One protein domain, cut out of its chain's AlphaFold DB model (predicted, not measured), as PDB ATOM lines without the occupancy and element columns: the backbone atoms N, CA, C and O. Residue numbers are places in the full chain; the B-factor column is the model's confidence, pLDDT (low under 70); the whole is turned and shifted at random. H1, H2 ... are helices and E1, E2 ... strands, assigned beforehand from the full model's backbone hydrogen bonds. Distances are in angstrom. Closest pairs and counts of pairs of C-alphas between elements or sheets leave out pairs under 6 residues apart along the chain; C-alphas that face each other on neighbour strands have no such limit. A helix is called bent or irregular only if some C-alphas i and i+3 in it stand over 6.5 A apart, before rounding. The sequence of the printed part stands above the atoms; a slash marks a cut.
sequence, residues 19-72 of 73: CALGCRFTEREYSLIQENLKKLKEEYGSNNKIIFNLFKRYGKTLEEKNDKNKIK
ATOM      1  N   CYS A  19     -26.761 -11.384  23.110       87.75
ATOM      2  CA  CYS A  19     -26.109 -11.960  24.284       87.75
ATOM      3  C   CYS A  19     -24.620 -11.600  24.304       87.75
ATOM      4  O   CYS A  19     -23.912 -11.855  23.333       87.75
ATOM      5  N   ALA A  20     -24.142 -11.034  25.409       86.94
ATOM      6  CA  ALA A  20     -22.722 -10.790  25.657       86.94
ATOM      7  C   ALA A  20     -22.417 -11.007  27.141       86.94
ATOM      8  O   ALA A  20     -23.242 -10.683  27.989       86.94
ATOM      9  N   LEU A  21     -21.243 -11.556  27.473       83.31
ATOM     10  CA  LEU A  21     -20.807 -11.752  28.869       83.31
ATOM     11  C   LEU A  21     -21.835 -12.504  29.757       83.31
ATOM     12  O   LEU A  21     -21.873 -12.301  30.964       83.31
ATOM     13  N   GLY A  22     -22.691 -13.346  29.162       85.50
ATOM     14  CA  GLY A  22     -23.763 -14.068  29.864       85.50
ATOM     15  C   GLY A  22     -25.060 -13.274  30.096       85.50
ATOM     16  O   GLY A  22     -26.003 -13.815  30.669       85.50
ATOM     17  N   CYS A  23     -25.147 -12.029  29.621       87.81
ATOM     18  CA  CYS A  23     -26.289 -11.130  29.800       87.81
ATOM     19  C   CYS A  23     -27.011 -10.829  28.480       87.81
ATOM     20  O   CYS A  23     -26.406 -10.842  27.407       87.81
ATOM     21  N   ARG A  24     -28.316 -10.523  28.567       89.75
ATOM     22  CA  ARG A  24     -29.135 -10.107  27.418       89.75
ATOM     23  C   ARG A  24     -29.179  -8.588  27.277       89.75
ATOM     24  O   ARG A  24     -29.431  -7.884  28.254       89.75
ATOM     25  N   PHE A  25     -29.036  -8.115  26.045       89.06
ATOM     26  CA  PHE A  25     -28.945  -6.707  25.679       89.06
ATOM     27  C   PHE A  25     -29.826  -6.371  24.480       89.06
ATOM     28  O   PHE A  25     -30.153  -7.228  23.651       89.06
ATOM     29  N   THR A  26     -30.204  -5.100  24.396       92.19
ATOM     30  CA  THR A  26     -30.682  -4.494  23.151       92.19
ATOM     31  C   THR A  26     -29.537  -4.400  22.145       92.19
ATOM     32  O   THR A  26     -28.365  -4.473  22.512       92.19
ATOM     33  N   GLU A  27     -29.864  -4.199  20.873       92.12
ATOM     34  CA  GLU A  27     -28.861  -4.023  19.818       92.12
ATOM     35  C   GLU A  27     -27.882  -2.878  20.126       92.12
ATOM     36  O   GLU A  27     -26.672  -3.046  20.021       92.12
ATOM     37  N   ARG A  28     -28.399  -1.732  20.592       92.94
ATOM     38  CA  ARG A  28     -27.584  -0.551  20.924       92.94
ATOM     39  C   ARG A  28     -26.596  -0.833  22.054       92.94
ATOM     40  O   ARG A  28     -25.419  -0.504  21.938       92.94
ATOM     41  N   GLU A  29     -27.075  -1.449  23.134       92.75
ATOM     42  CA  GLU A  29     -26.231  -1.855  24.265       92.75
ATOM     43  C   GLU A  29     -25.164  -2.862  23.813       92.75
ATOM     44  O   GLU A  29     -23.997  -2.739  24.181       92.75
ATOM     45  N   TYR A  30     -25.545  -3.833  22.979       94.38
ATOM     46  CA  TYR A  30     -24.631  -4.848  22.470       94.38
ATOM     47  C   TYR A  30     -23.518  -4.245  21.608       94.38
ATOM     48  O   TYR A  30     -22.345  -4.528  21.855       94.38
ATOM     49  N   SER A  31     -23.856  -3.381  20.647       95.19
ATOM     50  CA  SER A  31     -22.871  -2.717  19.783       95.19
ATOM     51  C   SER A  31     -21.880  -1.882  20.591       95.19
ATOM     52  O   SER A  31     -20.673  -1.987  20.381       95.19
ATOM     53  N   LEU A  32     -22.367  -1.135  21.587       95.00
ATOM     54  CA  LEU A  32     -21.509  -0.362  22.484       95.00
ATOM     55  C   LEU A  32     -20.540  -1.259  23.270       95.00
ATOM     56  O   LEU A  32     -19.360  -0.936  23.412       95.00
ATOM     57  N   ILE A  33     -21.014  -2.395  23.788       91.12
ATOM     58  CA  ILE A  33     -20.166  -3.357  24.505       91.12
ATOM     59  C   ILE A  33     -19.095  -3.926  23.568       91.12
ATOM     60  O   ILE A  33     -17.929  -4.000  23.955       91.12
ATOM     61  N   GLN A  34     -19.463  -4.294  22.340       91.12
ATOM     62  CA  GLN A  34     -18.535  -4.848  21.352       91.12
ATOM     63  C   GLN A  34     -17.443  -3.848  20.955       91.12
ATOM     64  O   GLN A  34     -16.266  -4.210  20.942       91.12
ATOM     65  N   GLU A  35     -17.795  -2.587  20.689       93.62
ATOM     66  CA  GLU A  35     -16.810  -1.545  20.371       93.62
ATOM     67  C   GLU A  35     -15.814  -1.326  21.511       93.62
ATOM     68  O   GLU A  35     -14.603  -1.263  21.282       93.62
ATOM     69  N   ASN A  36     -16.304  -1.248  22.748       90.69
ATOM     70  CA  ASN A  36     -15.442  -1.060  23.910       90.69
ATOM     71  C   ASN A  36     -14.545  -2.277  24.158       90.69
ATOM     72  O   ASN A  36     -13.353  -2.117  24.414       90.69
ATOM     73  N   LEU A  37     -15.080  -3.497  24.033       88.69
ATOM     74  CA  LEU A  37     -14.281  -4.718  24.151       88.69
ATOM     75  C   LEU A  37     -13.205  -4.799  23.070       88.69
ATOM     76  O   LEU A  37     -12.101  -5.247  23.365       88.69
ATOM     77  N   LYS A  38     -13.489  -4.344  21.844       90.50
ATOM     78  CA  LYS A  38     -12.498  -4.301  20.763       90.50
ATOM     79  C   LYS A  38     -11.332  -3.371  21.110       90.50
ATOM     80  O   LYS A  38     -10.190  -3.814  21.040       90.50
ATOM     81  N   LYS A  39     -11.618  -2.147  21.569       90.75
ATOM     82  CA  LYS A  39     -10.591  -1.188  22.027       90.75
ATOM     83  C   LYS A  39      -9.756  -1.759  23.174       90.75
ATOM     84  O   LYS A  39      -8.533  -1.733  23.141       90.75
ATOM     85  N   LEU A  40     -10.416  -2.357  24.166       88.44
ATOM     86  CA  LEU A  40      -9.734  -2.982  25.302       88.44
ATOM     87  C   LEU A  40      -8.921  -4.216  24.880       88.44
ATOM     88  O   LEU A  40      -7.905  -4.527  25.492       88.44
ATOM     89  N   LYS A  41      -9.324  -4.938  23.833       88.81
ATOM     90  CA  LYS A  41      -8.557  -6.078  23.324       88.81
ATOM     91  C   LYS A  41      -7.253  -5.643  22.659       88.81
ATOM     92  O   LYS A  41      -6.285  -6.388  22.761       88.81
ATOM     93  N   GLU A  42      -7.201  -4.465  22.043       89.00
ATOM     94  CA  GLU A  42      -5.949  -3.895  21.525       89.00
ATOM     95  C   GLU A  42      -4.959  -3.588  22.660       89.00
ATOM     96  O   GLU A  42      -3.774  -3.881  22.535       89.00
ATOM     97  N   GLU A  43      -5.447  -3.100  23.804       87.62
ATOM     98  CA  GLU A  43      -4.620  -2.779  24.978       87.62
ATOM     99  C   GLU A  43      -4.201  -4.028  25.782       87.62
ATOM    100  O   GLU A  43      -3.045  -4.183  26.171       87.62
ATOM    101  N   TYR A  44      -5.137  -4.946  26.037       87.19
ATOM    102  CA  TYR A  44      -4.945  -6.080  26.951       87.19
ATOM    103  C   TYR A  44      -4.663  -7.414  26.246       87.19
ATOM    104  O   TYR A  44      -4.317  -8.404  26.901       87.19
ATOM    105  N   GLY A  45      -4.856  -7.495  24.930       88.25
ATOM    106  CA  GLY A  45      -4.633  -8.676  24.086       88.25
ATOM    107  C   GLY A  45      -5.661  -9.809  24.230       88.25
ATOM    108  O   GLY A  45      -5.887 -10.564  23.286       88.25
ATOM    109  N   SER A  46      -6.318  -9.956  25.388       86.06
ATOM    110  CA  SER A  46      -7.274 -11.048  25.642       86.06
ATOM    111  C   SER A  46      -8.433 -10.637  26.548       86.06
ATOM    112  O   SER A  46      -8.253  -9.870  27.494       86.06
ATOM    113  N   ASN A  47      -9.609 -11.228  26.316       81.88
ATOM    114  CA  ASN A  47     -10.820 -10.945  27.094       81.88
ATOM    115  C   ASN A  47     -10.651 -11.257  28.590       81.88
ATOM    116  O   ASN A  47     -11.126 -10.496  29.429       81.88
ATOM    117  N   ASN A  48      -9.921 -12.320  28.942       86.69
ATOM    118  CA  ASN A  48      -9.684 -12.685  30.342       86.69
ATOM    119  C   ASN A  48      -8.872 -11.614  31.083       86.69
ATOM    120  O   ASN A  48      -9.201 -11.277  32.218       86.69
ATOM    121  N   LYS A  49      -7.850 -11.037  30.431       89.69
ATOM    122  CA  LYS A  49      -7.063  -9.936  31.008       89.69
ATOM    123  C   LYS A  49      -7.919  -8.689  31.221       89.69
ATOM    124  O   LYS A  49      -7.814  -8.078  32.280       89.69
ATOM    125  N   ILE A  50      -8.799  -8.365  30.269       88.50
ATOM    126  CA  ILE A  50      -9.749  -7.247  30.389       88.50
ATOM    127  C   ILE A  50     -10.635  -7.439  31.623       88.50
ATOM    128  O   ILE A  50     -10.687  -6.570  32.491       88.50
ATOM    129  N   ILE A  51     -11.293  -8.597  31.730       86.56
ATOM    130  CA  ILE A  51     -12.197  -8.912  32.842       86.56
ATOM    131  C   ILE A  51     -11.452  -8.844  34.180       86.56
ATOM    132  O   ILE A  51     -11.919  -8.198  35.117       86.56
ATOM    133  N   PHE A  52     -10.263  -9.444  34.264       89.94
ATOM    134  CA  PHE A  52      -9.452  -9.434  35.480       89.94
ATOM    135  C   PHE A  52      -9.056  -8.017  35.914       89.94
ATOM    136  O   PHE A  52      -9.153  -7.684  37.096       89.94
ATOM    137  N   ASN A  53      -8.663  -7.154  34.973       90.00
ATOM    138  CA  ASN A  53      -8.305  -5.774  35.293       90.00
ATOM    139  C   ASN A  53      -9.514  -4.923  35.691       90.00
ATOM    140  O   ASN A  53      -9.404  -4.099  36.600       90.00
ATOM    141  N   LEU A  54     -10.672  -5.146  35.064       87.12
ATOM    142  CA  LEU A  54     -11.923  -4.502  35.464       87.12
ATOM    143  C   LEU A  54     -12.291  -4.870  36.906       87.12
ATOM    144  O   LEU A  54     -12.588  -3.976  37.699       87.12
ATOM    145  N   PHE A  55     -12.192  -6.151  37.277       88.06
ATOM    146  CA  PHE A  55     -12.439  -6.591  38.653       88.06
ATOM    147  C   PHE A  55     -11.430  -6.010  39.647       88.06
ATOM    148  O   PHE A  55     -11.840  -5.530  40.703       88.06
ATOM    149  N   LYS A  56     -10.134  -5.970  39.310       90.75
ATOM    150  CA  LYS A  56      -9.113  -5.318  40.151       90.75
ATOM    151  C   LYS A  56      -9.425  -3.847  40.403       90.75
ATOM    152  O   LYS A  56      -9.373  -3.385  41.541       90.75
ATOM    153  N   ARG A  57      -9.756  -3.108  39.342       89.25
ATOM    154  CA  ARG A  57     -10.077  -1.681  39.435       89.25
ATOM    155  C   ARG A  57     -11.331  -1.453  40.273       89.25
ATOM    156  O   ARG A  57     -11.334  -0.564  41.118       89.25
ATOM    157  N   TYR A  58     -12.356  -2.280  40.074       87.88
ATOM    158  CA  TYR A  58     -13.582  -2.232  40.864       87.88
ATOM    159  C   TYR A  58     -13.324  -2.508  42.351       87.88
ATOM    160  O   TYR A  58     -13.791  -1.742  43.192       87.88
ATOM    161  N   GLY A  59     -12.537  -3.542  42.672       87.94
ATOM    162  CA  GLY A  59     -12.147  -3.871  44.046       87.94
ATOM    163  C   GLY A  59     -11.457  -2.701  44.744       87.94
ATOM    164  O   GLY A  59     -11.894  -2.283  45.812       87.94
ATOM    165  N   LYS A  60     -10.479  -2.076  44.078       87.31
ATOM    166  CA  LYS A  60      -9.793  -0.886  44.603       87.31
ATOM    167  C   LYS A  60     -10.759   0.272  44.885       87.31
ATOM    168  O   LYS A  60     -10.694   0.897  45.936       87.31
ATOM    169  N   THR A  61     -11.699   0.544  43.976       86.19
ATOM    170  CA  THR A  61     -12.720   1.587  44.185       86.19
ATOM    171  C   THR A  61     -13.669   1.262  45.345       86.19
ATOM    172  O   THR A  61     -14.165   2.176  46.007       86.19
ATOM    173  N   LEU A  62     -13.956  -0.018  45.589       83.31
ATOM    174  CA  LEU A  62     -14.787  -0.458  46.710       83.31
ATOM    175  C   LEU A  62     -14.071  -0.234  48.051       83.31
ATOM    176  O   LEU A  62     -14.669   0.312  48.976       83.31
ATOM    177  N   GLU A  63     -12.790  -0.598  48.132       79.88
ATOM    178  CA  GLU A  63     -11.931  -0.366  49.302       79.88
ATOM    179  C   GLU A  63     -11.821   1.132  49.620       79.88
ATOM    180  O   GLU A  63     -12.154   1.550  50.725       79.88
ATOM    181  N   GLU A  64     -11.521   1.965  48.618       79.81
ATOM    182  CA  GLU A  64     -11.442   3.426  48.771       79.81
ATOM    183  C   GLU A  64     -12.760   4.058  49.259       79.81
ATOM    184  O   GLU A  64     -12.755   5.064  49.975       79.81
ATOM    185  N   LYS A  65     -13.916   3.501  48.872       72.69
ATOM    186  CA  LYS A  65     -15.229   3.946  49.372       72.69
ATOM    187  C   LYS A  65     -15.473   3.514  50.816       72.69
ATOM    188  O   LYS A  65     -16.038   4.290  51.584       72.69
ATOM    189  N   ASN A  66     -15.046   2.311  51.186       69.25
ATOM    190  CA  ASN A  66     -15.172   1.804  52.550       69.25
ATOM    191  C   ASN A  66     -14.262   2.566  53.526       69.25
ATOM    192  O   ASN A  66     -14.704   2.902  54.624       69.25
ATOM    193  N   ASP A  67     -13.051   2.936  53.109       63.38
ATOM    194  CA  ASP A  67     -12.139   3.750  53.922       63.38
ATOM    195  C   ASP A  67     -12.661   5.179  54.128       63.38
ATOM    196  O   ASP A  67     -12.608   5.713  55.235       63.38
ATOM    197  N   LYS A  68     -13.280   5.782  53.104       60.25
ATOM    198  CA  LYS A  68     -13.958   7.087  53.239       60.25
ATOM    199  C   LYS A  68     -15.150   7.057  54.198       60.25
ATOM    200  O   LYS A  68     -15.449   8.080  54.811       60.25
ATOM    201  N   ASN A  69     -15.825   5.916  54.325       57.75
ATOM    202  CA  ASN A  69     -16.916   5.735  55.284       57.75
ATOM    203  C   ASN A  69     -16.405   5.461  56.710       57.75
ATOM    204  O   ASN A  69     -17.078   5.850  57.658       57.75
ATOM    205  N   LYS A  70     -15.212   4.870  56.875       54.53
ATOM    206  CA  LYS A  70     -14.562   4.681  58.188       54.53
ATOM    207  C   LYS A  70     -14.110   5.984  58.850       54.53
ATOM    208  O   LYS A  70     -14.118   6.057  60.066       54.53
ATOM    209  N   ILE A  71     -13.734   7.001  58.073       53.78
ATOM    210  CA  ILE A  71     -13.283   8.308  58.600       53.78
ATOM    211  C   ILE A  71     -14.467   9.166  59.106       53.78
ATOM    212  O   ILE A  71     -14.262  10.196  59.739       53.78
ATOM    213  N   LYS A  72     -15.718   8.768  58.830       49.62
ATOM    214  CA  LYS A  72     -16.936   9.512  59.205       49.62
ATOM    215  C   LYS A  72     -17.668   8.975  60.450       49.62
ATOM    216  O   LYS A  72     -18.814   9.366  60.666       49.62
TER     217      LYS A  72
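Overview. This is residues 19 to 72 of the 73 residues of an uncharacterized protein of Fusobacterium ulcerans 12-1B (UniProt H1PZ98). Two helices, H1 and the longer H2, meet near their ends and make an L, with a small hooked stretch, residues 19 to 25, at the other end of H1; residues 54 to 72, of which 54 to 70 belong to H2, stick out from the corner as a free arm. In the hook, residues 19 to 20 pair antiparallel with residues 23 to 24 of the strand E1. The printed part has 54 residues, with one named strand and two named helices in the order E1, H1, H2, and its class is mostly helix. It is only just loose, close to extended, with a radius of gyration of the C-alphas of 15.0 A, and its elongated outline spans 43 by 26 by 16 A.

Arrangement. Start at the first printed residues, where residues 19 to 20 pair antiparallel with residues 23 to 24 of E1, residues 23 to 25; E1 pairs with no named strand. After one residue, a tight link, comes H1, residues 27 to 44, and E1 and H1 meet only through their link. Two residues further, again a tight link, begins H2, residues 47 to 70. H1 and H2 touch only at the corner by their link, H1 with residues 37 to 44 alone and H2 with residues 47 to 50 alone. Look there for the closest C-alphas of the two helices, those of Tyr 44 and Ile 50, 6.0 A apart. The lines of H1 and H2 are about perpendicular, at 84 degrees, and their centres are 20.2 A apart. E1 and H2 are apart. In H1 and H2 every O i to N i+4 pair is within hydrogen-bond range.

Along the chain. Find C-alpha 23 at (-26.289, -11.130, 29.800), where E1 begins; it ends at Phe 25. From C-alpha 27 at (-28.861, -4.023, 19.818), H1 runs 25.0 A to C-alpha 44 at (-4.945, -6.080, 26.951), with x rising along the way. H2 runs 35.0 A from Asn 47 to C-alpha 70 at (-14.562, 4.681, 58.188), and here z rises most. Neither helix is bent.

Size, cuts and confidence. The two C-alphas farthest apart are those of Glu 27 and Ile 71, 43.6 A. Residues 54 to 72, of which 54 to 70 belong to H2, stand free; without them the body has 35 residues and spans 26 by 17 by 11 A. The printed part has no cut, and neither of its two links is long. In the B-factor column the mean pLDDT of the printed part is 84.4, and the model's confidence is under 70 at residues 66 to 72.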